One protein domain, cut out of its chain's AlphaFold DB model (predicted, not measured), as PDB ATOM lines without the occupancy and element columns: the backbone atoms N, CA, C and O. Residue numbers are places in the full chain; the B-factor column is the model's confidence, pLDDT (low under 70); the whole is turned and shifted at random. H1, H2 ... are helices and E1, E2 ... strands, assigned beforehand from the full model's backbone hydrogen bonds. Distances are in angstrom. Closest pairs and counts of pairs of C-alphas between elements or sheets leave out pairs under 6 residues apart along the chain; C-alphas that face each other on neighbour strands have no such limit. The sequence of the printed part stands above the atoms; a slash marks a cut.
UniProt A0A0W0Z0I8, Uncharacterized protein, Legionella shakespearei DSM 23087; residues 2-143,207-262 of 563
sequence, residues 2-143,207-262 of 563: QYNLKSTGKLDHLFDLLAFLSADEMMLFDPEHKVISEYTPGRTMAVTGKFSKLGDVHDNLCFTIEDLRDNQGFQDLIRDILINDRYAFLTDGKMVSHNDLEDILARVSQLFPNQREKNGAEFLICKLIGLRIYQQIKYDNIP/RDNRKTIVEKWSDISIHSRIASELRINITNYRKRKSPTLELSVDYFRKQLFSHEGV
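What this domain is: This is residues 2 to 143 and 207 to 262 of the 563 residues of an uncharacterized protein of Legionella shakespearei DSM 23087 (UniProt A0A0W0Z0I8). One long helix, H6, runs through the middle of a compact, mostly helical body; H4 and H5 pack on it in a loose up-and-down bundle of three, and H8 crosses it on the side away from H4. A tiny hairpin, E1 and E2, lies between H6 and the start of H9, while short helices sit at the rim and residues 48 to 56 of a long unnamed link stick out. The printed part has 198 residues, with nine named helices and two named strands in the order H1 H2 H3 H4 E1 E2 H5 H6 H7 H8 H9, the sheet E1 - E2 being antiparallel. The radius of gyration of the C-alphas is 16.5 A, and the rounded outline spans 45 by 42 by 36 A.

How they stand to each other: E1, residues 89 to 91, and E2, residues 94 to 96, are antiparallel neighbours and form a hairpin, with directions at 159 degrees. N 90 and O 94 are 3.2 A apart and N 94 and O 91 are 2.9 A apart, within hydrogen-bond range. Residues 94 to 96 of E2 also pair with residues 247 to 248, antiparallel. The closest C-alphas of E1 and H6, residues 115 to 139, are those of Phe 89 and Ile 133, 6.3 A apart. H6 is the hub, touching four helices. It touches H8, residues 222 to 238, with residues 123 to 134 alone, at a steep tilt of 44 degrees, opposite ways; the C-alphas of Gly 130 and His 223 are the closest, 4.2 A apart. H4, residues 72 to 82, H5, residues 98 to 111, and H6 form an up and down bundle, each helix running against the one before it. H4 and H5 touch at a shallow tilt of 21 degrees, closest at the C-alphas of Gly 73 and Leu 111, 6.8 A. H4 and H6 touch at a shallow tilt of 30 degrees, the same way, closest at the C-alphas of Leu 82 and Arg 132, 5.6 A. H5 and H6, a helical hairpin, touch at a steep tilt of 43 degrees, closest at the C-alphas of Ser 109 and Lys 118, 6.2 A. H1, residues 14 to 18, only just touches H6, with 3 pairs of C-alphas within 8 A; those of Leu 17 and Leu 128 are the closest, 6.9 A apart. H2, residues 23 to 29, is close to H4 but not clearly touching, with the closest C-alphas, Phe 29 and Leu 82, 6.5 A apart. H3, residues 65 to 70, and H4 touch only at the corner, and only just, with 3 pairs of C-alphas within 8 A. H9, residues 249 to 260, only just touches H7, residues 213 to 217, with 3 such pairs, closest at the C-alphas of Ile 213 and Glu 260, 6.6 A. In each of the nine helices every O i to N i+4 pair is within hydrogen-bond range.

Where its parts are: H1 begins at C-alpha 14, (46.225, -23.704, 40.982). H6 measures 36.0 A from first to last C-alpha: C-alpha 115 is at (54.911, -13.694, 20.368), and C-alpha 139 is at (33.747, -36.495, 38.463). H8 measures 24.6 A, H5 20.1 A, H9 15.8 A and H4 15.2 A. H9 ends at C-alpha 260, (56.934, -42.707, 36.010).

The domain as a whole: The two C-alphas farthest apart, those of Gln 2 and Arg 240, are 46.7 A apart. Residues 144 to 206 are not printed, and C-alphas 143 and 207 are 20.2 A apart across the cut, in the link from H6 to H7. The link from H2 to H3, residues 30 to 64, is long. The mean pLDDT of the printed part is 77.6, and it is under 70 at residues 2 to 17, 39 to 67 and 209.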
ATOM      1  N   GLN A   2      37.565 -14.907  52.024       21.72
ATOM      2  CA  GLN A   2      38.292 -13.946  51.183       21.72
ATOM      3  C   GLN A   2      39.764 -14.369  51.165       21.72
ATOM      4  O   GLN A   2      40.418 -14.361  52.207       21.72
ATOM      5  N   TYR A   3      40.260 -14.805  50.008       32.41
ATOM      6  CA  TYR A   3      41.639 -15.257  49.854       32.41
ATOM      7  C   TYR A   3      42.521 -14.098  49.403       32.41
ATOM      8  O   TYR A   3      42.295 -13.483  48.366       32.41
ATOM      9  N   ASN A   4      43.519 -13.788  50.224       25.36
ATOM     10  CA  ASN A   4      44.463 -12.708  49.988       25.36
ATOM     11  C   ASN A   4      45.579 -13.236  49.069       25.36
ATOM     12  O   ASN A   4      46.431 -14.008  49.516       25.36
ATOM     13  N   LEU A   5      45.539 -12.868  47.784       32.91
ATOM     14  CA  LEU A   5      46.610 -13.114  46.812       32.91
ATOM     15  C   LEU A   5      47.890 -12.439  47.334       32.91
ATOM     16  O   LEU A   5      48.052 -11.224  47.233       32.91
ATOM     17  N   LYS A   6      48.807 -13.200  47.944       31.08
ATOM     18  CA  LYS A   6      50.122 -12.662  48.310       31.08
ATOM     19  C   LYS A   6      50.918 -12.406  47.030       31.08
ATOM     20  O   LYS A   6      51.422 -13.344  46.432       31.08
ATOM     21  N   SER A   7      50.991 -11.128  46.669       30.39
ATOM     22  CA  SER A   7      51.927 -10.347  45.836       30.39
ATOM     23  C   SER A   7      53.255 -10.963  45.328       30.39
ATOM     24  O   SER A   7      54.274 -10.273  45.324       30.39
ATOM     25  N   THR A   8      53.317 -12.219  44.890       35.66
ATOM     26  CA  THR A   8      54.537 -12.780  44.277       35.66
ATOM     27  C   THR A   8      54.591 -12.595  42.764       35.66
ATOM     28  O   THR A   8      55.638 -12.862  42.181       35.66
ATOM     29  N   GLY A   9      53.513 -12.124  42.120       37.31
ATOM     30  CA  GLY A   9      53.481 -11.870  40.673       37.31
ATOM     31  C   GLY A   9      53.713 -13.116  39.806       37.31
ATOM     32  O   GLY A   9      54.089 -12.984  38.647       37.31
ATOM     33  N   LYS A  10      53.538 -14.329  40.353       44.12
ATOM     34  CA  LYS A  10      53.833 -15.601  39.674       44.12
ATOM     35  C   LYS A  10      52.580 -16.474  39.587       44.12
ATOM     36  O   LYS A  10      52.075 -16.890  40.620       44.12
ATOM     37  N   LEU A  11      52.130 -16.781  38.364       48.00
ATOM     38  CA  LEU A  11      51.026 -17.706  38.026       48.00
ATOM     39  C   LEU A  11      51.460 -19.181  38.157       48.00
ATOM     40  O   LEU A  11      51.480 -19.957  37.188       48.00
ATOM     41  N   ASP A  12      51.861 -19.567  39.364       48.34
ATOM     42  CA  ASP A  12      52.356 -20.916  39.653       48.34
ATOM     43  C   ASP A  12      51.397 -21.738  40.523       48.34
ATOM     44  O   ASP A  12      51.524 -22.965  40.559       48.34
ATOM     45  N   HIS A  13      50.396 -21.118  41.157       57.44
ATOM     46  CA  HIS A  13      49.421 -21.826  41.980       57.44
ATOM     47  C   HIS A  13      48.140 -22.152  41.209       57.44
ATOM     48  O   HIS A  13      47.660 -21.369  40.396       57.44
ATOM     49  N   LEU A  14      47.541 -23.313  41.502       56.94
ATOM     50  CA  LEU A  14      46.225 -23.704  40.982       56.94
ATOM     51  C   LEU A  14      45.172 -22.620  41.259       56.94
ATOM     52  O   LEU A  14      44.324 -22.346  40.419       56.94
ATOM     53  N   PHE A  15      45.268 -21.965  42.418       59.44
ATOM     54  CA  PHE A  15      44.411 -20.836  42.763       59.44
ATOM     55  C   PHE A  15      44.609 -19.625  41.852       59.44
ATOM     56  O   PHE A  15      43.634 -18.935  41.590       59.44
ATOM     57  N   ASP A  16      45.809 -19.395  41.316       64.06
ATOM     58  CA  ASP A  16      46.043 -18.313  40.354       64.06
ATOM     59  C   ASP A  16      45.396 -18.639  38.998       64.06
ATOM     60  O   ASP A  16      44.933 -17.740  38.303       64.06
ATOM     61  N   LEU A  17      45.309 -19.928  38.639       64.19
ATOM     62  CA  LEU A  17      44.600 -20.395  37.439       64.19
ATOM     63  C   LEU A  17      43.081 -20.231  37.559       64.19
ATOM     64  O   LEU A  17      42.404 -19.996  36.563       64.19
ATOM     65  N   LEU A  18      42.557 -20.384  38.773       71.25
ATOM     66  CA  LEU A  18      41.128 -20.319  39.077       71.25
ATOM     67  C   LEU A  18      40.676 -18.929  39.547       71.25
ATOM     68  O   LEU A  18      39.481 -18.673  39.627       71.25
ATOM     69  N   ALA A  19      41.607 -18.000  39.793       70.12
ATOM     70  CA  ALA A  19      41.324 -16.621  40.207       70.12
ATOM     71  C   ALA A  19      40.539 -15.799  39.164       70.12
ATOM     72  O   ALA A  19      40.129 -14.671  39.445       70.12
ATOM     73  N   PHE A  20      40.361 -16.350  37.965       73.44
ATOM     74  CA  PHE A  20      39.571 -15.795  36.868       73.44
ATOM     75  C   PHE A  20      38.086 -16.172  36.940       73.44
ATOM     76  O   PHE A  20      37.268 -15.579  36.242       73.44
ATOM     77  N   LEU A  21      37.729 -17.136  37.789       80.06
ATOM     78  CA  LEU A  21      36.351 -17.559  37.992       80.06
ATOM     79  C   LEU A  21      35.726 -16.807  39.172       80.06
ATOM     80  O   LEU A  21      36.325 -16.656  40.241       80.06
ATOM     81  N   SER A  22      34.488 -16.357  38.994       83.06
ATOM     82  CA  SER A  22      33.618 -15.916  40.083       83.06
ATOM     83  C   SER A  22      33.288 -17.072  41.036       83.06
ATOM     84  O   SER A  22      33.514 -18.243  40.735       83.06
ATOM     85  N   ALA A  23      32.722 -16.758  42.204       77.25
ATOM     86  CA  ALA A  23      32.313 -17.786  43.162       77.25
ATOM     87  C   ALA A  23      31.297 -18.776  42.561       77.25
ATOM     88  O   ALA A  23      31.420 -19.977  42.783       77.25
ATOM     89  N   ASP A  24      30.348 -18.288  41.759       84.31
ATOM     90  CA  ASP A  24      29.346 -19.134  41.107       84.31
ATOM     91  C   ASP A  24      29.983 -20.020  40.028       84.31
ATOM     92  O   ASP A  24      29.705 -21.212  39.951       84.31
ATOM     93  N   GLU A  25      30.906 -19.468  39.242       87.75
ATOM     94  CA  GLU A  25      31.672 -20.215  38.240       87.75
ATOM     95  C   GLU A  25      32.577 -21.280  38.869       87.75
ATOM     96  O   GLU A  25      32.705 -22.380  38.336       87.75
ATOM     97  N   MET A  26      33.152 -20.997  40.037       85.25
ATOM     98  CA  MET A  26      33.892 -21.983  40.822       85.25
ATOM     99  C   MET A  26      32.994 -23.129  41.294       85.25
ATOM    100  O   MET A  26      33.416 -24.283  41.259       85.25
ATOM    101  N   MET A  27      31.754 -22.826  41.692       85.56
ATOM    102  CA  MET A  27      30.762 -23.844  42.051       85.56
ATOM    103  C   MET A  27      30.273 -24.641  40.836       85.56
ATOM    104  O   MET A  27      29.887 -25.792  40.996       85.56
ATOM    105  N   LEU A  28      30.295 -24.066  39.630       89.75
ATOM    106  CA  LEU A  28      30.018 -24.809  38.396       89.75
ATOM    107  C   LEU A  28      31.180 -25.733  38.018       89.75
ATOM    108  O   LEU A  28      30.950 -26.866  37.608       89.75
ATOM    109  N   PHE A  29      32.418 -25.262  38.172       90.00
ATOM    110  CA  PHE A  29      33.613 -26.037  37.849       90.00
ATOM    111  C   PHE A  29      33.825 -27.220  38.810       90.00
ATOM    112  O   PHE A  29      34.124 -28.332  38.370       90.00
ATOM    113  N   ASP A  30      33.668 -26.993  40.117       90.62
ATOM    114  CA  ASP A  30      33.927 -27.997  41.153       90.62
ATOM    115  C   ASP A  30      32.837 -28.004  42.248       90.62
ATOM    116  O   ASP A  30      33.113 -27.658  43.403       90.62
ATOM    117  N   PRO A  31      31.593 -28.402  41.906       90.12
ATOM    118  CA  PRO A  31      30.423 -28.314  42.789       90.12
ATOM    119  C   PRO A  31      30.542 -29.119  44.087       90.12
ATOM    120  O   PRO A  31      29.992 -28.726  45.113       90.12
ATOM    121  N   GLU A  32      31.251 -30.247  44.052       90.94
ATOM    122  CA  GLU A  32      31.486 -31.129  45.202       90.94
ATOM    123  C   GLU A  32      32.866 -30.907  45.844       90.94
ATOM    124  O   GLU A  32      33.276 -31.673  46.716       90.94
ATOM    125  N   HIS A  33      33.603 -29.878  45.414       85.44
ATOM    126  CA  HIS A  33      34.961 -29.581  45.871       85.44
ATOM    127  C   HIS A  33      35.955 -30.751  45.709       85.44
ATOM    128  O   HIS A  33      36.908 -30.860  46.479       85.44
ATOM    129  N   LYS A  34      35.771 -31.634  44.719       86.31
ATOM    130  CA  LYS A  34      36.627 -32.812  44.461       86.31
ATOM    131  C   LYS A  34      38.006 -32.459  43.907       86.31
ATOM    132  O   LYS A  34      38.929 -33.257  44.030       86.31
ATOM    133  N   VAL A  35      38.151 -31.295  43.280       86.38
ATOM    134  CA  VAL A  35      39.399 -30.854  42.641       86.38
ATOM    135  C   VAL A  35      40.152 -29.890  43.550       86.38
ATOM    136  O   VAL A  35      41.346 -30.050  43.793       86.38
ATOM    137  N   ILE A  36      39.448 -28.893  44.083       79.88
ATOM    138  CA  ILE A  36      40.027 -27.819  44.891       79.88
ATOM    139  C   ILE A  36      40.441 -28.334  46.273       79.88
ATOM    140  O   ILE A  36      41.463 -27.892  46.796       79.88
ATOM    141  N   SER A  37      39.698 -29.278  46.868       74.94
ATOM    142  CA  SER A  37      40.022 -29.800  48.208       74.94
ATOM    143  C   SER A  37      41.336 -30.585  48.266       74.94
ATOM    144  O   SER A  37      41.995 -30.592  49.305       74.94
ATOM    145  N   GLU A  38      41.768 -31.190  47.155       72.06
ATOM    146  CA  GLU A  38      43.065 -31.878  47.065       72.06
ATOM    147  C   GLU A  38      44.250 -30.903  47.000       72.06
ATOM    148  O   GLU A  38      45.411 -31.297  47.150       72.06
ATOM    149  N   TYR A  39      43.978 -29.611  46.821       65.81
ATOM    150  CA  TYR A  39      44.999 -28.586  46.773       65.81
ATOM    151  C   TYR A  39      45.251 -27.987  48.161       65.81
ATOM    152  O   TYR A  39      44.445 -27.235  48.705       65.81
ATOM    153  N   THR A  40      46.419 -28.272  48.742       50.44
ATOM    154  CA  THR A  40      46.846 -27.640  49.999       50.44
ATOM    155  C   THR A  40      47.589 -26.326  49.711       50.44
ATOM    156  O   THR A  40      48.662 -26.368  49.094       50.44
ATOM    157  N   PRO A  41      47.105 -25.159  50.183       42.00
ATOM    158  CA  PRO A  41      47.859 -23.913  50.092       42.00
ATOM    159  C   PRO A  41      49.194 -24.063  50.839       42.00
ATOM    160  O   PRO A  41      49.208 -24.348  52.033       42.00
ATOM    161  N   GLY A  42      50.323 -23.901  50.144       38.34
ATOM    162  CA  GLY A  42      51.664 -23.948  50.751       38.34
ATOM    163  C   GLY A  42      52.549 -25.127  50.338       38.34
ATOM    164  O   GLY A  42      53.747 -25.092  50.615       38.34
ATOM    165  N   ARG A  43      52.037 -26.125  49.600       36.97
ATOM    166  CA  ARG A  43      52.926 -26.967  48.786       36.97
ATOM    167  C   ARG A  43      53.297 -26.176  47.543       36.97
ATOM    168  O   ARG A  43      52.555 -26.149  46.567       36.97
ATOM    169  N   THR A  44      54.453 -25.525  47.578       33.59
ATOM    170  CA  THR A  44      55.151 -25.129  46.359       33.59
ATOM    171  C   THR A  44      55.244 -26.388  45.504       33.59
ATOM    172  O   THR A  44      55.960 -27.327  45.860       33.59
ATOM    173  N   MET A  45      54.486 -26.458  44.409       32.81
ATOM    174  CA  MET A  45      54.780 -27.410  43.350       32.81
ATOM    175  C   MET A  45      56.104 -26.960  42.743       32.81
ATOM    176  O   MET A  45      56.152 -26.252  41.743       32.81
ATOM    177  N   ALA A  46      57.204 -27.322  43.400       29.08
ATOM    178  CA  ALA A  46      58.497 -27.296  42.769       29.08
ATOM    179  C   ALA A  46      58.384 -28.271  41.601       29.08
ATOM    180  O   ALA A  46      58.293 -29.485  41.787       29.08
ATOM    181  N   VAL A  47      58.339 -27.723  40.391       31.59
ATOM    182  CA  VAL A  47      58.595 -28.461  39.164       31.59
ATOM    183  C   VAL A  47      60.037 -28.954  39.267       31.59
ATOM    184  O   VAL A  47      60.965 -28.356  38.739       31.59
ATOM    185  N   THR A  48      60.269 -30.049  39.989       27.25
ATOM    186  CA  THR A  48      61.551 -30.752  39.990       27.25
ATOM    187  C   THR A  48      61.600 -31.666  38.772       27.25
ATOM    188  O   THR A  48      61.780 -32.875  38.876       27.25
ATOM    189  N   GLY A  49      61.417 -31.081  37.592       27.31
ATOM    190  CA  GLY A  49      62.026 -31.595  36.379       27.31
ATOM    191  C   GLY A  49      63.392 -30.935  36.279       27.31
ATOM    192  O   GLY A  49      63.496 -29.725  36.464       27.31
ATOM    193  N   LYS A  50      64.455 -31.697  36.014       25.22
ATOM    194  CA  LYS A  50      65.766 -31.139  35.653       25.22
ATOM    195  C   LYS A  50      65.635 -30.347  34.339       25.22
ATOM    196  O   LYS A  50      66.040 -30.818  33.285       25.22
ATOM    197  N   PHE A  51      65.101 -29.129  34.396       33.38
ATOM    198  CA  PHE A  51      65.137 -28.134  33.327       33.38
ATOM    199  C   PHE A  51      66.491 -27.411  33.345       33.38
ATOM    200  O   PHE A  51      66.573 -26.201  33.198       33.38
ATOM    201  N   SER A  52      67.601 -28.137  33.506       25.52
ATOM    202  CA  SER A  52      68.944 -27.537  33.539       25.52
ATOM    203  C   SER A  52      69.483 -27.173  32.146       25.52
ATOM    204  O   SER A  52      70.682 -26.965  31.987       25.52
ATOM    205  N   LYS A  53      68.621 -27.134  31.118       26.73
ATOM    206  CA  LYS A  53      68.955 -26.670  29.757       26.73
ATOM    207  C   LYS A  53      67.907 -25.749  29.115       26.73
ATOM    208  O   LYS A  53      68.087 -25.370  27.964       26.73
ATOM    209  N   LEU A  54      66.860 -25.356  29.842       31.42
ATOM    210  CA  LEU A  54      66.100 -24.145  29.529       31.42
ATOM    211  C   LEU A  54      66.317 -23.178  30.691       31.42
ATOM    212  O   LEU A  54      65.496 -23.094  31.601       31.42
ATOM    213  N   GLY A  55      67.445 -22.465  30.667       26.67
ATOM    214  CA  GLY A  55      67.426 -21.127  31.253       26.67
ATOM    215  C   GLY A  55      66.267 -20.359  30.607       26.67
ATOM    216  O   GLY A  55      65.973 -20.585  29.434       26.67
ATOM    217  N   ASP A  56      65.585 -19.520  31.378       33.28
ATOM    218  CA  ASP A  56      64.621 -18.522  30.879       33.28
ATOM    219  C   ASP A  56      63.139 -18.929  30.731       33.28
ATOM    220  O   ASP A  56      62.432 -18.353  29.905       33.28
ATOM    221  N   VAL A  57      62.586 -19.854  31.528       40.34
ATOM    222  CA  VAL A  57      61.107 -20.042  31.540       40.34
ATOM    223  C   VAL A  57      60.404 -19.178  32.596       40.34
ATOM    224  O   VAL A  57      59.272 -18.759  32.375       40.34
ATOM    225  N   HIS A  58      61.060 -18.856  33.713       42.41
ATOM    226  CA  HIS A  58      60.387 -18.235  34.865       42.41
ATOM    227  C   HIS A  58      60.477 -16.699  34.928       42.41
ATOM    228  O   HIS A  58      59.619 -16.089  35.558       42.41
ATOM    229  N   ASP A  59      61.409 -16.071  34.201       40.16
ATOM    230  CA  ASP A  59      61.536 -14.601  34.100       40.16
ATOM    231  C   ASP A  59      60.761 -14.008  32.895       40.16
ATOM    232  O   ASP A  59      60.988 -12.873  32.480       40.16
ATOM    233  N   ASN A  60      59.852 -14.786  32.289       42.62
ATOM    234  CA  ASN A  60      59.285 -14.491  30.965       42.62
ATOM    235  C   ASN A  60      57.749 -14.494  30.857       42.62
ATOM    236  O   ASN A  60      57.248 -14.387  29.735       42.62
ATOM    237  N   LEU A  61      56.988 -14.571  31.956       52.25
ATOM    238  CA  LEU A  61      55.558 -14.239  31.888       52.25
ATOM    239  C   LEU A  61      55.431 -12.733  31.621       52.25
ATOM    240  O   LEU A  61      55.782 -11.914  32.462       52.25
ATOM    241  N   CYS A  62      54.970 -12.376  30.423       59.31
ATOM    242  CA  CYS A  62      54.795 -10.987  29.991       59.31
ATOM    243  C   CYS A  62      53.514 -10.324  30.501       59.31
ATOM    244  O   CYS A  62      53.184  -9.243  30.030       59.31
ATOM    245  N   PHE A  63      52.803 -10.960  31.431       62.75
ATOM    246  CA  PHE A  63      51.530 -10.468  31.940       62.75
ATOM    247  C   PHE A  63      51.531 -10.425  33.456       62.75
ATOM    248  O   PHE A  63      52.042 -11.333  34.119       62.75
ATOM    249  N   THR A  64      50.872  -9.404  33.980       65.25
ATOM    250  CA  THR A  64      50.333  -9.391  35.334       65.25
ATOM    251  C   THR A  64      49.008 -10.165  35.385       65.25
ATOM    252  O   THR A  64      48.418 -10.504  34.354       65.25
ATOM    253  N   ILE A  65      48.530 -10.490  36.589       62.31
ATOM    254  CA  ILE A  65      47.204 -11.112  36.752       62.31
ATOM    255  C   ILE A  65      46.117 -10.137  36.279       62.31
ATOM    256  O   ILE A  65      45.105 -10.555  35.718       62.31
ATOM    257  N   GLU A  66      46.353  -8.845  36.479       65.69
ATOM    258  CA  GLU A  66      45.506  -7.739  36.063       65.69
ATOM    259  C   GLU A  66      45.377  -7.678  34.532       65.69
ATOM    260  O   GLU A  66      44.254  -7.681  34.033       65.69
ATOM    261  N   ASP A  67      46.484  -7.776  33.783       69.94
ATOM    262  CA  ASP A  67      46.461  -7.773  32.305       69.94
ATOM    263  C   ASP A  67      45.589  -8.901  31.729       69.94
ATOM    264  O   ASP A  67      44.893  -8.738  30.725       69.94
ATOM    265  N   LEU A  68      45.618 -10.073  32.369       73.88
ATOM    266  CA  LEU A  68      44.802 -11.215  31.961       73.88
ATOM    267  C   LEU A  68      43.339 -11.058  32.383       73.88
ATOM    268  O   LEU A  68      42.453 -11.523  31.662       73.88
ATOM    269  N   ARG A  69      43.079 -10.427  33.535       71.19
ATOM    270  CA  ARG A  69      41.727 -10.169  34.050       71.19
ATOM    271  C   ARG A  69      40.981  -9.156  33.185       71.19
ATOM    272  O   ARG A  69      39.799  -9.356  32.925       71.19
ATOM    273  N   ASP A  70      41.678  -8.133  32.705       79.62
ATOM    274  CA  ASP A  70      41.094  -7.070  31.884       79.62
ATOM    275  C   ASP A  70      40.882  -7.504  30.419       79.62
ATOM    276  O   ASP A  70      40.107  -6.895  29.677       79.62
ATOM    277  N   ASN A  71      41.513  -8.602  29.989       85.94
ATOM    278  CA  ASN A  71      41.291  -9.189  28.672       85.94
ATOM    279  C   ASN A  71      40.030 -10.071  28.659       85.94
ATOM    280  O   ASN A  71      40.092 -11.284  28.869       85.94
ATOM    281  N   GLN A  72      38.876  -9.469  28.355       90.06
ATOM    282  CA  GLN A  72      37.588 -10.175  28.329       90.06
ATOM    283  C   GLN A  72      37.587 -11.398  27.400       90.06
ATOM    284  O   GLN A  72      37.066 -12.447  27.768       90.06
ATOM    285  N   GLY A  73      38.215 -11.304  26.225       92.69
ATOM    286  CA  GLY A  73      38.279 -12.433  25.294       92.69
ATOM    287  C   GLY A  73      39.080 -13.615  25.850       92.69
ATOM    288  O   GLY A  73      38.744 -14.771  25.587       92.69
ATOM    289  N   PHE A  74      40.103 -13.339  26.665       89.81
ATOM    290  CA  PHE A  74      40.832 -14.369  27.396       89.81
ATOM    291  C   PHE A  74      39.988 -14.969  28.522       89.81
ATOM    292  O   PHE A  74      39.939 -16.190  28.643       89.81
ATOM    293  N   GLN A  75      39.258 -14.146  29.281       88.81
ATOM    294  CA  GLN A  75      38.312 -14.626  30.296       88.81
ATOM    295  C   GLN A  75      37.246 -15.553  29.690       88.81
ATOM    296  O   GLN A  75      36.958 -16.618  30.233       88.81
ATOM    297  N   ASP A  76      36.707 -15.199  28.524       93.44
ATOM    298  CA  ASP A  76      35.722 -16.019  27.816       93.44
ATOM    299  C   ASP A  76      36.330 -17.337  27.314       93.44
ATOM    300  O   ASP A  76      35.686 -18.381  27.383       93.44
ATOM    301  N   LEU A  77      37.593 -17.329  26.871       95.06
ATOM    302  CA  LEU A  77      38.311 -18.559  26.528       95.06
ATOM    303  C   LEU A  77      38.524 -19.463  27.754       95.06
ATOM    304  O   LEU A  77      38.368 -20.678  27.641       95.06
ATOM    305  N   ILE A  78      38.842 -18.896  28.922       92.50
ATOM    306  CA  ILE A  78      38.950 -19.662  30.174       92.50
ATOM    307  C   ILE A  78      37.613 -20.333  30.501       92.50
ATOM    308  O   ILE A  78      37.593 -21.533  30.776       92.50
ATOM    309  N   ARG A  79      36.497 -19.593  30.437       94.06
ATOM    310  CA  ARG A  79      35.151 -20.140  30.678       94.06
ATOM    311  C   ARG A  79      34.788 -21.226  29.677       94.06
ATOM    312  O   ARG A  79      34.238 -22.248  30.068       94.06
ATOM    313  N   ASP A  80      35.140 -21.046  28.409       96.38
ATOM    314  CA  ASP A  80      34.892 -22.047  27.372       96.38
ATOM    315  C   ASP A  80      35.636 -23.363  27.624       96.38
ATOM    316  O   ASP A  80      35.101 -24.432  27.338       96.38
ATOM    317  N   ILE A  81      36.850 -23.292  28.179       95.88
ATOM    318  CA  ILE A  81      37.644 -24.471  28.542       95.88
ATOM    319  C   ILE A  81      37.130 -25.104  29.836       95.88
ATOM    320  O   ILE A  81      37.013 -26.323  29.910       95.88
ATOM    321  N   LEU A  82      36.870 -24.307  30.875       94.00
ATOM    322  CA  LEU A  82      36.595 -24.829  32.213       94.00
ATOM    323  C   LEU A  82      35.113 -25.132  32.479       94.00
ATOM    324  O   LEU A  82      34.838 -25.999  33.303       94.00
ATOM    325  N   ILE A  83      34.179 -24.420  31.839       92.81
ATOM    326  CA  ILE A  83      32.768 -24.348  32.268       92.81
ATOM    327  C   ILE A  83      31.782 -24.618  31.130       92.81
ATOM    328  O   ILE A  83      30.874 -25.421  31.301       92.81
ATOM    329  N   ASN A  84      31.915 -23.953  29.978       93.06
ATOM    330  CA  ASN A  84      30.845 -23.933  28.965       93.06
ATOM    331  C   ASN A  84      30.777 -25.197  28.088       93.06
ATOM    332  O   ASN A  84      30.018 -25.206  27.121       93.06
ATOM    333  N   ASP A  85      31.593 -26.219  28.369       88.19
ATOM    334  CA  ASP A  85      31.691 -27.468  27.595       88.19
ATOM    335  C   ASP A  85      31.807 -27.254  26.073       88.19
ATOM    336  O   ASP A  85      31.332 -28.051  25.265       88.19
ATOM    337  N   ARG A  86      32.457 -26.156  25.657       95.06
ATOM    338  CA  ARG A  86      32.662 -25.827  24.236       95.06
ATOM    339  C   ARG A  86      33.588 -26.828  23.544       95.06
ATOM    340  O   ARG A  86      33.471 -27.033  22.339       95.06
ATOM    341  N   TYR A  87      34.512 -27.406  24.304       95.69
ATOM    342  CA  TYR A  87      35.535 -28.328  23.826       95.69
ATOM    343  C   TYR A  87      35.316 -29.714  24.425       95.69
ATOM    344  O   TYR A  87      35.037 -29.843  25.619       95.69
ATOM    345  N   ALA A  88      35.477 -30.749  23.602       90.69
ATOM    346  CA  ALA A  88      35.389 -32.128  24.052       90.69
ATOM    347  C   ALA A  88      36.755 -32.602  24.572       90.69
ATOM    348  O   ALA A  88      37.744 -32.660  23.838       90.69
ATOM    349  N   PHE A  89      36.806 -32.953  25.855       94.50
ATOM    350  CA  PHE A  89      37.987 -33.519  26.498       94.50
ATOM    351  C   PHE A  89      37.725 -34.968  26.910       94.50
ATOM    352  O   PHE A  89      36.602 -35.330  27.261       94.50
ATOM    353  N   LEU A  90      38.767 -35.805  26.858       90.50
ATOM    354  CA  LEU A  90      38.685 -37.234  27.207       90.50
ATOM    355  C   LEU A  90      37.570 -38.008  26.470       90.50
ATOM    356  O   LEU A  90      36.933 -38.892  27.040       90.50
ATOM    357  N   THR A  91      37.357 -37.719  25.187       89.00
ATOM    358  CA  THR A  91      36.365 -38.399  24.337       89.00
ATOM    359  C   THR A  91      37.044 -39.224  23.245       89.00
ATOM    360  O   THR A  91      38.077 -38.823  22.711       89.00
ATOM    361  N   ASP A  92      36.474 -40.379  22.891       85.56
ATOM    362  CA  ASP A  92      36.918 -41.216  21.760       85.56
ATOM    363  C   ASP A  92      38.427 -41.542  21.752       85.56
ATOM    364  O   ASP A  92      39.094 -41.490  20.719       85.56
ATOM    365  N   GLY A  93      38.998 -41.837  22.928       84.38
ATOM    366  CA  GLY A  93      40.427 -42.146  23.076       84.38
ATOM    367  C   GLY A  93      41.360 -40.930  22.986       84.38
ATOM    368  O   GLY A  93      42.585 -41.085  22.947       84.38
ATOM    369  N   LYS A  94      40.817 -39.708  22.985       90.94
ATOM    370  CA  LYS A  94      41.568 -38.451  22.888       90.94
ATOM    371  C   LYS A  94      41.476 -37.676  24.186       90.94
ATOM    372  O   LYS A  94      40.391 -37.463  24.704       90.94
ATOM    373  N   MET A  95      42.608 -37.199  24.696       93.38
ATOM    374  CA  MET A  95      42.608 -36.231  25.795       93.38
ATOM    375  C   MET A  95      42.168 -34.855  25.296       93.38
ATOM    376  O   MET A  95      41.364 -34.204  25.954       93.38
ATOM    377  N   VAL A  96      42.678 -34.445  24.131       96.06
ATOM    378  CA  VAL A  96      42.288 -33.228  23.404       96.06
ATOM    379  C   VAL A  96      42.385 -33.513  21.908       96.06
ATOM    380  O   VAL A  96      43.414 -34.024  21.454       96.06
ATOM    381  N   SER A  97      41.342 -33.189  21.141       96.50
ATOM    382  CA  SER A  97      41.346 -33.378  19.687       96.50
ATOM    383  C   SER A  97      42.241 -32.355  18.969       96.50
ATOM    384  O   SER A  97      42.557 -31.291  19.506       96.50
ATOM    385  N   HIS A  98      42.647 -32.670  17.733       96.38
ATOM    386  CA  HIS A  98      43.371 -31.721  16.881       96.38
ATOM    387  C   HIS A  98      42.605 -30.402  16.724       96.38
ATOM    388  O   HIS A  98      43.173 -29.338  16.950       96.38
ATOM    389  N   ASN A  99      41.327 -30.495  16.355       97.06
ATOM    390  CA  ASN A  99      40.499 -29.344  16.004       97.06
ATOM    391  C   ASN A  99      40.247 -28.446  17.217       97.06
ATOM    392  O   ASN A  99      40.341 -27.228  17.101       97.06
ATOM    393  N   ASP A 100      39.989 -29.039  18.387       97.38
ATOM    394  CA  ASP A 100      39.776 -28.268  19.614       97.38
ATOM    395  C   ASP A 100      41.050 -27.526  20.019       97.38
ATOM    396  O   ASP A 100      41.011 -26.331  20.311       97.38
ATOM    397  N   LEU A 101      42.206 -28.204  19.990       97.38
ATOM    398  CA  LEU A 101      43.467 -27.549  20.328       97.38
ATOM    399  C   LEU A 101      43.845 -26.482  19.289       97.38
ATOM    400  O   LEU A 101      44.391 -25.445  19.660       97.38
ATOM    401  N   GLU A 102      43.546 -26.700  18.009       97.44
ATOM    402  CA  GLU A 102      43.768 -25.708  16.958       97.44
ATOM    403  C   GLU A 102      42.899 -24.455  17.148       97.44
ATOM    404  O   GLU A 102      43.445 -23.348  17.126       97.44
ATOM    405  N   ASP A 103      41.595 -24.601  17.423       98.00
ATOM    406  CA  ASP A 103      40.691 -23.472  17.710       98.00
ATOM    407  C   ASP A 103      41.162 -22.679  18.934       98.00
ATOM    408  O   ASP A 103      41.295 -21.453  18.883       98.00
ATOM    409  N   ILE A 104      41.510 -23.376  20.020       97.88
ATOM    410  CA  ILE A 104      42.039 -22.750  21.236       97.88
ATOM    411  C   ILE A 104      43.295 -21.926  20.914       97.88
ATOM    412  O   ILE A 104      43.394 -20.759  21.300       97.88
ATOM    413  N   LEU A 105      44.260 -22.493  20.182       96.75
ATOM    414  CA  LEU A 105      45.504 -21.798  19.831       96.75
ATOM    415  C   LEU A 105      45.284 -20.640  18.849       96.75
ATOM    416  O   LEU A 105      46.001 -19.632  18.915       96.75
ATOM    417  N   ALA A 106      44.307 -20.753  17.950       96.75
ATOM    418  CA  ALA A 106      43.912 -19.675  17.052       96.75
ATOM    419  C   ALA A 106      43.340 -18.492  17.843       96.75
ATOM    420  O   ALA A 106      43.780 -17.359  17.645       96.75
ATOM    421  N   ARG A 107      42.457 -18.754  18.814       96.88
ATOM    422  CA  ARG A 107      41.917 -17.727  19.721       96.88
ATOM    423  C   ARG A 107      43.014 -17.067  20.550       96.88
ATOM    424  O   ARG A 107      43.076 -15.844  20.598       96.88
ATOM    425  N   VAL A 108      43.937 -17.843  21.124       94.00
ATOM    426  CA  VAL A 108      45.102 -17.278  21.836       94.00
ATOM    427  C   VAL A 108      45.921 -16.366  20.917       94.00
ATOM    428  O   VAL A 108      46.327 -15.283  21.323       94.00
ATOM    429  N   SER A 109      46.118 -16.759  19.657       93.62
ATOM    430  CA  SER A 109      46.860 -15.951  18.679       93.62
ATOM    431  C   SER A 109      46.152 -14.644  18.310       93.62
ATOM    432  O   SER A 109      46.827 -13.661  18.018       93.62
ATOM    433  N   GLN A 110      44.817 -14.628  18.302       94.81
ATOM    434  CA  GLN A 110      44.024 -13.420  18.050       94.81
ATOM    435  C   GLN A 110      44.061 -12.457  19.240       94.81
ATOM    436  O   GLN A 110      44.130 -11.248  19.047       94.81
ATOM    437  N   LEU A 111      44.027 -12.997  20.462       92.50
ATOM    438  CA  LEU A 111      44.021 -12.211  21.696       92.50
ATOM    439  C   LEU A 111      45.395 -11.626  22.036       92.50
ATOM    440  O   LEU A 111      45.465 -10.559  22.640       92.50
ATOM    441  N   PHE A 112      46.476 -12.311  21.650       88.62
ATOM    442  CA  PHE A 112      47.847 -11.935  21.987       88.62
ATOM    443  C   PHE A 112      48.723 -11.878  20.727       88.62
ATOM    444  O   PHE A 112      49.309 -12.889  20.327       88.62
ATOM    445  N   PRO A 113      48.838 -10.702  20.081       82.81
ATOM    446  CA  PRO A 113      49.598 -10.554  18.841       82.81
ATOM    447  C   PRO A 113      51.117 -10.605  19.062       82.81
ATOM    448  O   PRO A 113      51.867 -10.968  18.154       82.81
ATOM    449  N   ASN A 114      51.602 -10.258  20.260       86.81
ATOM    450  CA  ASN A 114      53.016 -10.358  20.597       86.81
ATOM    451  C   ASN A 114      53.405 -11.822  20.866       86.81
ATOM    452  O   ASN A 114      52.759 -12.531  21.633       86.81
ATOM    453  N   GLN A 115      54.507 -12.288  20.273       82.19
ATOM    454  CA  GLN A 115      54.911 -13.694  20.368       82.19
ATOM    455  C   GLN A 115      55.273 -14.145  21.796       82.19
ATOM    456  O   GLN A 115      55.062 -15.308  22.140       82.19
ATOM    457  N   ARG A 116      55.835 -13.261  22.630       77.44
ATOM    458  CA  ARG A 116      56.220 -13.582  24.016       77.44
ATOM    459  C   ARG A 116      54.981 -13.706  24.902       77.44
ATOM    460  O   ARG A 116      54.855 -14.684  25.633       77.44
ATOM    461  N   GLU A 117      54.047 -12.775  24.747       80.38
ATOM    462  CA  GLU A 117      52.708 -12.803  25.344       80.38
ATOM    463  C   GLU A 117      51.939 -14.061  24.930       80.38
ATOM    464  O   GLU A 117      51.531 -14.854  25.776       80.38
ATOM    465  N   LYS A 118      51.856 -14.338  23.628       84.44
ATOM    466  CA  LYS A 118      51.249 -15.559  23.093       84.44
ATOM    467  C   LYS A 118      51.820 -16.824  23.735       84.44
ATOM    468  O   LYS A 118      51.062 -17.669  24.196       84.44
ATOM    469  N   ASN A 119      53.146 -16.950  23.824       81.50
ATOM    470  CA  ASN A 119      53.779 -18.113  24.455       81.50
ATOM    471  C   ASN A 119      53.406 -18.252  25.944       81.50
ATOM    472  O   ASN A 119      53.236 -19.373  26.431       81.50
ATOM    473  N   GLY A 120      53.283 -17.133  26.666       79.75
ATOM    474  CA  GLY A 120      52.829 -17.109  28.059       79.75
ATOM    475  C   GLY A 120      51.367 -17.537  28.208       79.75
ATOM    476  O   GLY A 120      51.054 -18.377  29.052       79.75
ATOM    477  N   ALA A 121      50.483 -17.031  27.346       84.38
ATOM    478  CA  ALA A 121      49.069 -17.397  27.331       84.38
ATOM    479  C   ALA A 121      48.864 -18.874  26.954       84.38
ATOM    480  O   ALA A 121      48.101 -19.580  27.608       84.38
ATOM    481  N   GLU A 122      49.603 -19.392  25.969       88.88
ATOM    482  CA  GLU A 122      49.580 -20.816  25.601       88.88
ATOM    483  C   GLU A 122      50.004 -21.723  26.759       88.88
ATOM    484  O   GLU A 122      49.405 -22.778  26.979       88.88
ATOM    485  N   PHE A 123      51.027 -21.318  27.517       85.44
ATOM    486  CA  PHE A 123      51.461 -22.044  28.707       85.44
ATOM    487  C   PHE A 123      50.344 -22.129  29.752       85.44
ATOM    488  O   PHE A 123      50.092 -23.207  30.294       85.44
ATOM    489  N   LEU A 124      49.660 -21.010  29.995       84.69
ATOM    490  CA  LEU A 124      48.547 -20.926  30.932       84.69
ATOM    491  C   LEU A 124      47.359 -21.791  30.483       84.69
ATOM    492  O   LEU A 124      46.838 -22.589  31.259       84.69
ATOM    493  N   ILE A 125      47.001 -21.714  29.202       91.00
ATOM    494  CA  ILE A 125      45.925 -22.502  28.596       91.00
ATOM    495  C   ILE A 125      46.203 -24.006  28.676       91.00
ATOM    496  O   ILE A 125      45.310 -24.768  29.030       91.00
ATOM    497  N   CYS A 126      47.444 -24.453  28.452       93.06
ATOM    498  CA  CYS A 126      47.795 -25.866  28.630       93.06
ATOM    499  C   CYS A 126      47.559 -26.341  30.074       93.06
ATOM    500  O   CYS A 126      47.102 -27.468  30.276       93.06
ATOM    501  N   LYS A 127      47.845 -25.496  31.080       89.56
ATOM    502  CA  LYS A 127      47.548 -25.806  32.491       89.56
ATOM    503  C   LYS A 127      46.038 -25.903  32.740       89.56
ATOM    504  O   LYS A 127      45.611 -26.833  33.416       89.56
ATOM    505  N   LEU A 128      45.248 -24.988  32.174       92.06
ATOM    506  CA  LEU A 128      43.785 -24.972  32.306       92.06
ATOM    507  C   LEU A 128      43.127 -26.190  31.648       92.06
ATOM    508  O   LEU A 128      42.272 -26.821  32.261       92.06
ATOM    509  N   ILE A 129      43.575 -26.577  30.451       95.62
ATOM    510  CA  ILE A 129      43.114 -27.803  29.787       95.62
ATOM    511  C   ILE A 129      43.451 -29.029  30.642       95.62
ATOM    512  O   ILE A 129      42.586 -29.862  30.901       95.62
ATOM    513  N   GLY A 130      44.692 -29.129  31.138       93.94
ATOM    514  CA  GLY A 130      45.087 -30.216  32.037       93.94
ATOM    515  C   GLY A 130      44.220 -30.283  33.297       93.94
ATOM    516  O   GLY A 130      43.901 -31.375  33.766       93.94
ATOM    517  N   LEU A 131      43.816 -29.128  33.831       92.38
ATOM    518  CA  LEU A 131      42.946 -29.035  34.998       92.38
ATOM    519  C   LEU A 131      41.504 -29.461  34.688       92.38
ATOM    520  O   LEU A 131      40.933 -30.227  35.462       92.38
ATOM    521  N   ARG A 132      40.932 -29.029  33.556       94.69
ATOM    522  CA  ARG A 132      39.601 -29.470  33.100       94.69
ATOM    523  C   ARG A 132      39.546 -30.982  32.893       94.69
ATOM    524  O   ARG A 132      38.588 -31.622  33.316       94.69
ATOM    525  N   ILE A 133      40.591 -31.547  32.293       94.69
ATOM    526  CA  ILE A 133      40.737 -32.995  32.107       94.69
ATOM    527  C   ILE A 133      40.791 -33.709  33.462       94.69
ATOM    528  O   ILE A 133      40.099 -34.701  33.660       94.69
ATOM    529  N   TYR A 134      41.576 -33.207  34.418       93.38
ATOM    530  CA  TYR A 134      41.626 -33.787  35.763       93.38
ATOM    531  C   TYR A 134      40.285 -33.705  36.502       93.38
ATOM    532  O   TYR A 134      39.885 -34.666  37.160       93.38
ATOM    533  N   GLN A 135      39.563 -32.595  36.356       93.31
ATOM    534  CA  GLN A 135      38.208 -32.461  36.876       93.31
ATOM    535  C   GLN A 135      37.303 -33.566  36.315       93.31
ATOM    536  O   GLN A 135      36.663 -34.273  37.089       93.31
ATOM    537  N   GLN A 136      37.351 -33.822  35.009       93.19
ATOM    538  CA  GLN A 136      36.573 -34.893  34.391       93.19
ATOM    539  C   GLN A 136      36.961 -36.279  34.924       93.19
ATOM    540  O   GLN A 136      36.089 -37.062  35.288       93.19
ATOM    541  N   ILE A 137      38.263 -36.553  35.079       92.69
ATOM    542  CA  ILE A 137      38.765 -37.800  35.685       92.69
ATOM    543  C   ILE A 137      38.127 -38.046  37.057       92.69
ATOM    544  O   ILE A 137      37.733 -39.171  37.362       92.69
ATOM    545  N   LYS A 138      38.009 -36.997  37.879       91.94
ATOM    546  CA  LYS A 138      37.443 -37.078  39.231       91.94
ATOM    547  C   LYS A 138      35.932 -37.239  39.251       91.94
ATOM    548  O   LYS A 138      35.428 -38.034  40.039       91.94
ATOM    549  N   TYR A 139      35.209 -36.475  38.440       93.56
ATOM    550  CA  TYR A 139      33.747 -36.495  38.463       93.56
ATOM    551  C   TYR A 139      33.174 -37.738  37.787       93.56
ATOM    552  O   TYR A 139      32.248 -38.342  38.327       93.56
ATOM    553  N   ASP A 140      33.791 -38.182  36.693       91.75
ATOM    554  CA  ASP A 140      33.360 -39.377  35.968       91.75
ATOM    555  C   ASP A 140      33.959 -40.664  36.568       91.75
ATOM    556  O   ASP A 140      33.705 -41.760  36.068       91.75
ATOM    557  N   ASN A 141      34.748 -40.552  37.650       89.62
ATOM    558  CA  ASN A 141      35.499 -41.650  38.269       89.62
ATOM    559  C   ASN A 141      36.266 -42.479  37.232       89.62
ATOM    560  O   ASN A 141      36.240 -43.712  37.264       89.62
ATOM    561  N   ILE A 142      36.930 -41.797  36.295       87.69
ATOM    562  CA  ILE A 142      37.624 -42.449  35.186       87.69
ATOM    563  C   ILE A 142      38.781 -43.240  35.795       87.69
ATOM    564  O   ILE A 142      39.755 -42.625  36.258       87.69
ATOM    565  N   PRO A 143      38.709 -44.589  35.814       84.94
ATOM    566  CA  PRO A 143      39.839 -45.381  36.257       84.94
ATOM    567  C   PRO A 143      40.996 -45.068  35.327       84.94
ATOM    568  O   PRO A 143      40.778 -44.589  34.217       84.94
ATOM    569  N   ARG A 207      57.837 -47.340  41.631       71.19
ATOM    570  CA  ARG A 207      59.283 -47.140  41.497       71.19
ATOM    571  C   ARG A 207      59.799 -46.460  42.763       71.19
ATOM    572  O   ARG A 207      59.331 -45.370  43.103       71.19
ATOM    573  N   ASP A 208      60.769 -47.067  43.439       70.62
ATOM    574  CA  ASP A 208      61.244 -46.625  44.757       70.62
ATOM    575  C   ASP A 208      60.084 -46.496  45.787       70.62
ATOM    576  O   ASP A 208      59.215 -47.359  45.882       70.62
ATOM    577  N   ASN A 209      60.056 -45.396  46.554       68.94
ATOM    578  CA  ASN A 209      58.983 -45.007  47.482       68.94
ATOM    579  C   ASN A 209      57.987 -44.004  46.859       68.94
ATOM    580  O   ASN A 209      57.395 -43.194  47.575       68.94
ATOM    581  N   ARG A 210      57.870 -43.950  45.525       77.81
ATOM    582  CA  ARG A 210      56.977 -42.998  44.844       77.81
ATOM    583  C   ARG A 210      55.577 -43.579  44.680       77.81
ATOM    584  O   ARG A 210      55.404 -44.792  44.684       77.81
ATOM    585  N   LYS A 211      54.607 -42.693  44.435       83.00
ATOM    586  CA  LYS A 211      53.264 -43.086  44.002       83.00
ATOM    587  C   LYS A 211      53.318 -43.964  42.747       83.00
ATOM    588  O   LYS A 211      54.112 -43.673  41.838       83.00
ATOM    589  N   THR A 212      52.461 -44.979  42.695       85.44
ATOM    590  CA  THR A 212      52.207 -45.792  41.499       85.44
ATOM    591  C   THR A 212      51.640 -44.921  40.380       85.44
ATOM    592  O   THR A 212      51.277 -43.758  40.583       85.44
ATOM    593  N   ILE A 213      51.572 -45.457  39.163       86.12
ATOM    594  CA  ILE A 213      51.028 -44.684  38.050       86.12
ATOM    595  C   ILE A 213      49.517 -44.479  38.216       86.12
ATOM    596  O   ILE A 213      49.023 -43.379  37.977       86.12
ATOM    597  N   VAL A 214      48.808 -45.492  38.723       87.56
ATOM    598  CA  VAL A 214      47.378 -45.403  39.066       87.56
ATOM    599  C   VAL A 214      47.128 -44.341  40.143       87.56
ATOM    600  O   VAL A 214      46.216 -43.521  40.021       87.56
ATOM    601  N   GLU A 215      47.975 -44.293  41.173       87.88
ATOM    602  CA  GLU A 215      47.891 -43.265  42.214       87.88
ATOM    603  C   GLU A 215      48.180 -41.865  41.663       87.88
ATOM    604  O   GLU A 215      47.537 -40.904  42.079       87.88
ATOM    605  N   LYS A 216      49.126 -41.731  40.722       87.25
ATOM    606  CA  LYS A 216      49.418 -40.454  40.049       87.25
ATOM    607  C   LYS A 216      48.281 -40.000  39.152       87.25
ATOM    608  O   LYS A 216      48.008 -38.810  39.117       87.25
ATOM    609  N   TRP A 217      47.624 -40.918  38.448       89.38
ATOM    610  CA  TRP A 217      46.460 -40.600  37.623       89.38
ATOM    611  C   TRP A 217      45.339 -39.953  38.438       89.38
ATOM    612  O   TRP A 217      44.694 -39.012  37.985       89.38
ATOM    613  N   SER A 218      45.162 -40.429  39.667       86.75
ATOM    614  CA  SER A 218      44.156 -39.915  40.594       86.75
ATOM    615  C   SER A 218      44.647 -38.719  41.419       86.75
ATOM    616  O   SER A 218      43.882 -38.179  42.210       86.75
ATOM    617  N   ASP A 219      45.904 -38.301  41.279       86.94
ATOM    618  CA  ASP A 219      46.494 -37.198  42.037       86.94
ATOM    619  C   ASP A 219      46.424 -35.895  41.239       86.94
ATOM    620  O   ASP A 219      46.671 -35.883  40.032       86.94
ATOM    621  N   ILE A 220      46.161 -34.778  41.925       84.94
ATOM    622  CA  ILE A 220      46.098 -33.450  41.300       84.94
ATOM    623  C   ILE A 220      47.309 -33.152  40.412       84.94
ATOM    624  O   ILE A 220      47.143 -32.508  39.386       84.94
ATOM    625  N   SER A 221      48.514 -33.644  40.709       84.69
ATOM    626  CA  SER A 221      49.708 -33.393  39.887       84.69
ATOM    627  C   SER A 221      49.604 -33.870  38.430       84.69
ATOM    628  O   SER A 221      50.358 -33.368  37.586       84.69
ATOM    629  N   ILE A 222      48.660 -34.758  38.086       87.44
ATOM    630  CA  ILE A 222      48.472 -35.222  36.706       87.44
ATOM    631  C   ILE A 222      48.137 -34.080  35.738       87.44
ATOM    632  O   ILE A 222      48.602 -34.105  34.597       87.44
ATOM    633  N   HIS A 223      47.442 -33.024  36.188       88.69
ATOM    634  CA  HIS A 223      47.110 -31.870  35.340       88.69
ATOM    635  C   HIS A 223      48.375 -31.211  34.762       88.69
ATOM    636  O   HIS A 223      48.434 -30.851  33.587       88.69
ATOM    637  N   SER A 224      49.430 -31.101  35.578       86.12
ATOM    638  CA  SER A 224      50.710 -30.514  35.177       86.12
ATOM    639  C   SER A 224      51.454 -31.405  34.191       86.12
ATOM    640  O   SER A 224      52.190 -30.912  33.329       86.12
ATOM    641  N   ARG A 225      51.248 -32.722  34.279       88.44
ATOM    642  CA  ARG A 225      51.804 -33.653  33.309       88.44
ATOM    643  C   ARG A 225      51.102 -33.530  31.960       88.44
ATOM    644  O   ARG A 225      51.785 -33.403  30.950       88.44
ATOM    645  N   ILE A 226      49.772 -33.481  31.956       92.00
ATOM    646  CA  ILE A 226      48.958 -33.261  30.751       92.00
ATOM    647  C   ILE A 226      49.358 -31.952  30.065       92.00
ATOM    648  O   ILE A 226      49.670 -31.945  28.875       92.00
ATOM    649  N   ALA A 227      49.460 -30.864  30.833       91.38
ATOM    650  CA  ALA A 227      49.893 -29.565  30.326       91.38
ATOM    651  C   ALA A 227      51.284 -29.627  29.667       91.38
ATOM    652  O   ALA A 227      51.531 -28.986  28.646       91.38
ATOM    653  N   SER A 228      52.200 -30.408  30.245       89.19
ATOM    654  CA  SER A 228      53.560 -30.575  29.722       89.19
ATOM    655  C   SER A 228      53.568 -31.321  28.381       89.19
ATOM    656  O   SER A 228      54.248 -30.879  27.454       89.19
ATOM    657  N   GLU A 229      52.787 -32.398  28.250       92.06
ATOM    658  CA  GLU A 229      52.654 -33.154  26.991       92.06
ATOM    659  C   GLU A 229      51.969 -32.335  25.889       92.06
ATOM    660  O   GLU A 229      52.431 -32.337  24.749       92.06
ATOM    661  N   LEU A 230      50.944 -31.543  26.224       95.19
ATOM    662  CA  LEU A 230      50.322 -30.612  25.276       95.19
ATOM    663  C   LEU A 230      51.350 -29.647  24.672       95.19
ATOM    664  O   LEU A 230      51.421 -29.484  23.454       95.19
ATOM    665  N   ARG A 231      52.219 -29.054  25.497       93.19
ATOM    666  CA  ARG A 231      53.274 -28.147  25.015       93.19
ATOM    667  C   ARG A 231      54.283 -28.838  24.108       93.19
ATOM    668  O   ARG A 231      54.759 -28.229  23.143       93.19
ATOM    669  N   ILE A 232      54.633 -30.085  24.421       89.94
ATOM    670  CA  ILE A 232      55.509 -30.902  23.579       89.94
ATOM    671  C   ILE A 232      54.838 -31.132  22.220       89.94
ATOM    672  O   ILE A 232      55.473 -30.872  21.193       89.94
ATOM    673  N   ASN A 233      53.559 -31.515  22.196       91.94
ATOM    674  CA  ASN A 233      52.800 -31.723  20.961       91.94
ATOM    675  C   ASN A 233      52.699 -30.445  20.123       91.94
ATOM    676  O   ASN A 233      53.042 -30.472  18.941       91.94
ATOM    677  N   ILE A 234      52.365 -29.305  20.736       94.19
ATOM    678  CA  ILE A 234      52.335 -27.990  20.071       94.19
ATOM    679  C   ILE A 234      53.696 -27.661  19.448       94.19
ATOM    680  O   ILE A 234      53.790 -27.251  18.288       94.19
ATOM    681  N   THR A 235      54.778 -27.863  20.203       92.19
ATOM    682  CA  THR A 235      56.141 -27.602  19.722       92.19
ATOM    683  C   THR A 235      56.502 -28.506  18.545       92.19
ATOM    684  O   THR A 235      57.102 -28.047  17.570       92.19
ATOM    685  N   ASN A 236      56.153 -29.789  18.623       91.38
ATOM    686  CA  ASN A 236      56.427 -30.763  17.573       91.38
ATOM    687  C   ASN A 236      55.611 -30.483  16.310       91.38
ATOM    688  O   ASN A 236      56.176 -30.544  15.219       91.38
ATOM    689  N   TYR A 237      54.339 -30.110  16.448       94.19
ATOM    690  CA  TYR A 237      53.484 -29.692  15.339       94.19
ATOM    691  C   TYR A 237      54.070 -28.478  14.606       94.19
ATOM    692  O   TYR A 237      54.330 -28.532  13.405       94.19
ATOM    693  N   ARG A 238      54.435 -27.417  15.341       92.62
ATOM    694  CA  ARG A 238      55.061 -26.206  14.765       92.62
ATOM    695  C   ARG A 238      56.383 -26.486  14.059       92.62
ATOM    696  O   ARG A 238      56.682 -25.883  13.033       92.62
ATOM    697  N   LYS A 239      57.178 -27.416  14.595       94.94
ATOM    698  CA  LYS A 239      58.440 -27.868  13.986       94.94
ATOM    699  C   LYS A 239      58.237 -28.886  12.858       94.94
ATOM    700  O   LYS A 239      59.231 -29.420  12.372       94.94
ATOM    701  N   ARG A 240      56.990 -29.178  12.463       93.62
ATOM    702  CA  ARG A 240      56.619 -30.184  11.450       93.62
ATOM    703  C   ARG A 240      57.174 -31.581  11.756       93.62
ATOM    704  O   ARG A 240      57.460 -32.360  10.855       93.62
ATOM    705  N   LYS A 241      57.354 -31.888  13.045       89.81
ATOM    706  CA  LYS A 241      57.764 -33.208  13.553       89.81
ATOM    707  C   LYS A 241      56.573 -34.121  13.840       89.81
ATOM    708  O   LYS A 241      56.756 -35.328  13.931       89.81
ATOM    709  N   SER A 242      55.387 -33.543  14.014       88.56
ATOM    710  CA  SER A 242      54.108 -34.243  14.137       88.56
ATOM    711  C   SER A 242      53.127 -33.635  13.135       88.56
ATOM    712  O   SER A 242      53.106 -32.407  13.019       88.56
ATOM    713  N   PRO A 243      52.310 -34.442  12.434       92.94
ATOM    714  CA  PRO A 243      51.258 -33.929  11.561       92.94
ATOM    715  C   PRO A 243      50.023 -33.451  12.339       92.94
ATOM    716  O   PRO A 243      49.114 -32.891  11.741       92.94
ATOM    717  N   THR A 244      49.960 -33.684  13.655       95.00
ATOM    718  CA  THR A 244      48.779 -33.387  14.472       95.00
ATOM    719  C   THR A 244      49.120 -32.696  15.792       95.00
ATOM    720  O   THR A 244      50.193 -32.917  16.365       95.00
ATOM    721  N   LEU A 245      48.179 -31.871  16.259       95.31
ATOM    722  CA  LEU A 245      48.113 -31.278  17.594       95.31
ATOM    723  C   LEU A 245      47.464 -32.206  18.634       95.31
ATOM    724  O   LEU A 245      47.624 -31.975  19.830       95.31
ATOM    725  N   GLU A 246      46.757 -33.245  18.187       94.75
ATOM    726  CA  GLU A 246      46.012 -34.161  19.049       94.75
ATOM    727  C   GLU A 246      46.889 -34.754  20.160       94.75
ATOM    728  O   GLU A 246      48.012 -35.207  19.925       94.75
ATOM    729  N   LEU A 247      46.349 -34.778  21.377       93.94
ATOM    730  CA  LEU A 247      46.900 -35.556  22.479       93.94
ATOM    731  C   LEU A 247      45.996 -36.767  22.699       93.94
ATOM    732  O   LEU A 247      44.918 -36.635  23.275       93.94
ATOM    733  N   SER A 248      46.427 -37.946  22.246       90.31
ATOM    734  CA  SER A 248      45.692 -39.191  22.483       90.31
ATOM    735  C   SER A 248      45.947 -39.744  23.887       90.31
ATOM    736  O   SER A 248      47.010 -39.521  24.479       90.31
ATOM    737  N   VAL A 249      44.976 -40.497  24.413       86.56
ATOM    738  CA  VAL A 249      45.105 -41.210  25.694       86.56
ATOM    739  C   VAL A 249      46.261 -42.210  25.629       86.56
ATOM    740  O   VAL A 249      47.077 -42.257  26.547       86.56
ATOM    741  N   ASP A 250      46.409 -42.933  24.513       79.25
ATOM    742  CA  ASP A 250      47.488 -43.910  24.316       79.25
ATOM    743  C   ASP A 250      48.880 -43.286  24.334       79.25
ATOM    744  O   ASP A 250      49.803 -43.809  24.967       79.25
ATOM    745  N   TYR A 251      49.042 -42.142  23.666       83.19
ATOM    746  CA  TYR A 251      50.311 -41.431  23.680       83.19
ATOM    747  C   TYR A 251      50.641 -40.946  25.091       83.19
ATOM    748  O   TYR A 251      51.749 -41.178  25.582       83.19
ATOM    749  N   PHE A 252      49.680 -40.311  25.765       87.69
ATOM    750  CA  PHE A 252      49.885 -39.782  27.111       87.69
ATOM    751  C   PHE A 252      50.239 -40.882  28.111       87.69
ATOM    752  O   PHE A 252      51.235 -40.779  28.828       87.69
ATOM    753  N   ARG A 253      49.472 -41.975  28.101       83.50
ATOM    754  CA  ARG A 253      49.750 -43.209  28.836       83.50
ATOM    755  C   ARG A 253      51.196 -43.639  28.692       83.50
ATOM    756  O   ARG A 253      51.889 -43.888  29.677       83.50
ATOM    757  N   LYS A 254      51.644 -43.740  27.446       76.94
ATOM    758  CA  LYS A 254      52.978 -44.212  27.125       76.94
ATOM    759  C   LYS A 254      54.046 -43.274  27.677       76.94
ATOM    760  O   LYS A 254      55.058 -43.740  28.210       76.94
ATOM    761  N   GLN A 255      53.842 -41.962  27.566       80.06
ATOM    762  CA  GLN A 255      54.742 -40.988  28.182       80.06
ATOM    763  C   GLN A 255      54.770 -41.152  29.697       80.06
ATOM    764  O   GLN A 255      55.848 -41.150  30.292       80.06
ATOM    765  N   LEU A 256      53.613 -41.379  30.314       81.19
ATOM    766  CA  LEU A 256      53.511 -41.585  31.747       81.19
ATOM    767  C   LEU A 256      54.280 -42.838  32.195       81.19
ATOM    768  O   LEU A 256      55.107 -42.730  33.094       81.19
ATOM    769  N   PHE A 257      54.142 -43.979  31.512       79.06
ATOM    770  CA  PHE A 257      54.975 -45.166  31.774       79.06
ATOM    771  C   PHE A 257      56.464 -44.913  31.577       79.06
ATOM    772  O   PHE A 257      57.273 -45.314  32.410       79.06
ATOM    773  N   SER A 258      56.834 -44.224  30.499       74.62
ATOM    774  CA  SER A 258      58.241 -43.966  30.179       74.62
ATOM    775  C   SER A 258      58.938 -43.132  31.261       74.62
ATOM    776  O   SER A 258      60.137 -43.282  31.486       74.62
ATOM    777  N   HIS A 259      58.198 -42.243  31.930       73.62
ATOM    778  CA  HIS A 259      58.752 -41.329  32.931       73.62
ATOM    779  C   HIS A 259      58.550 -41.812  34.368       73.62
ATOM    780  O   HIS A 259      59.441 -41.651  35.203       73.62
ATOM    781  N   GLU A 260      57.386 -42.389  34.656       74.38
ATOM    782  CA  GLU A 260      56.934 -42.707  36.010       74.38
ATOM    783  C   GLU A 260      56.884 -44.207  36.302       74.38
ATOM    784  O   GLU A 260      56.834 -44.583  37.474       74.38
ATOM    785  N   GLY A 261      56.891 -45.047  35.267       73.50
ATOM    786  CA  GLY A 261      56.808 -46.494  35.395       73.50
ATOM    787  C   GLY A 261      58.134 -47.169  35.731       73.50
ATOM    788  O   GLY A 261      59.218 -46.575  35.683       73.50
ATOM    789  N   VAL A 262      58.024 -48.453  36.069       73.12
ATOM    790  CA  VAL A 262      59.172 -49.357  36.191       73.12
ATOM    791  C   VAL A 262      59.725 -49.641  34.792       73.12
ATOM    792  O   VAL A 262      58.964 -49.857  33.842       73.12
TER     793      VAL A 262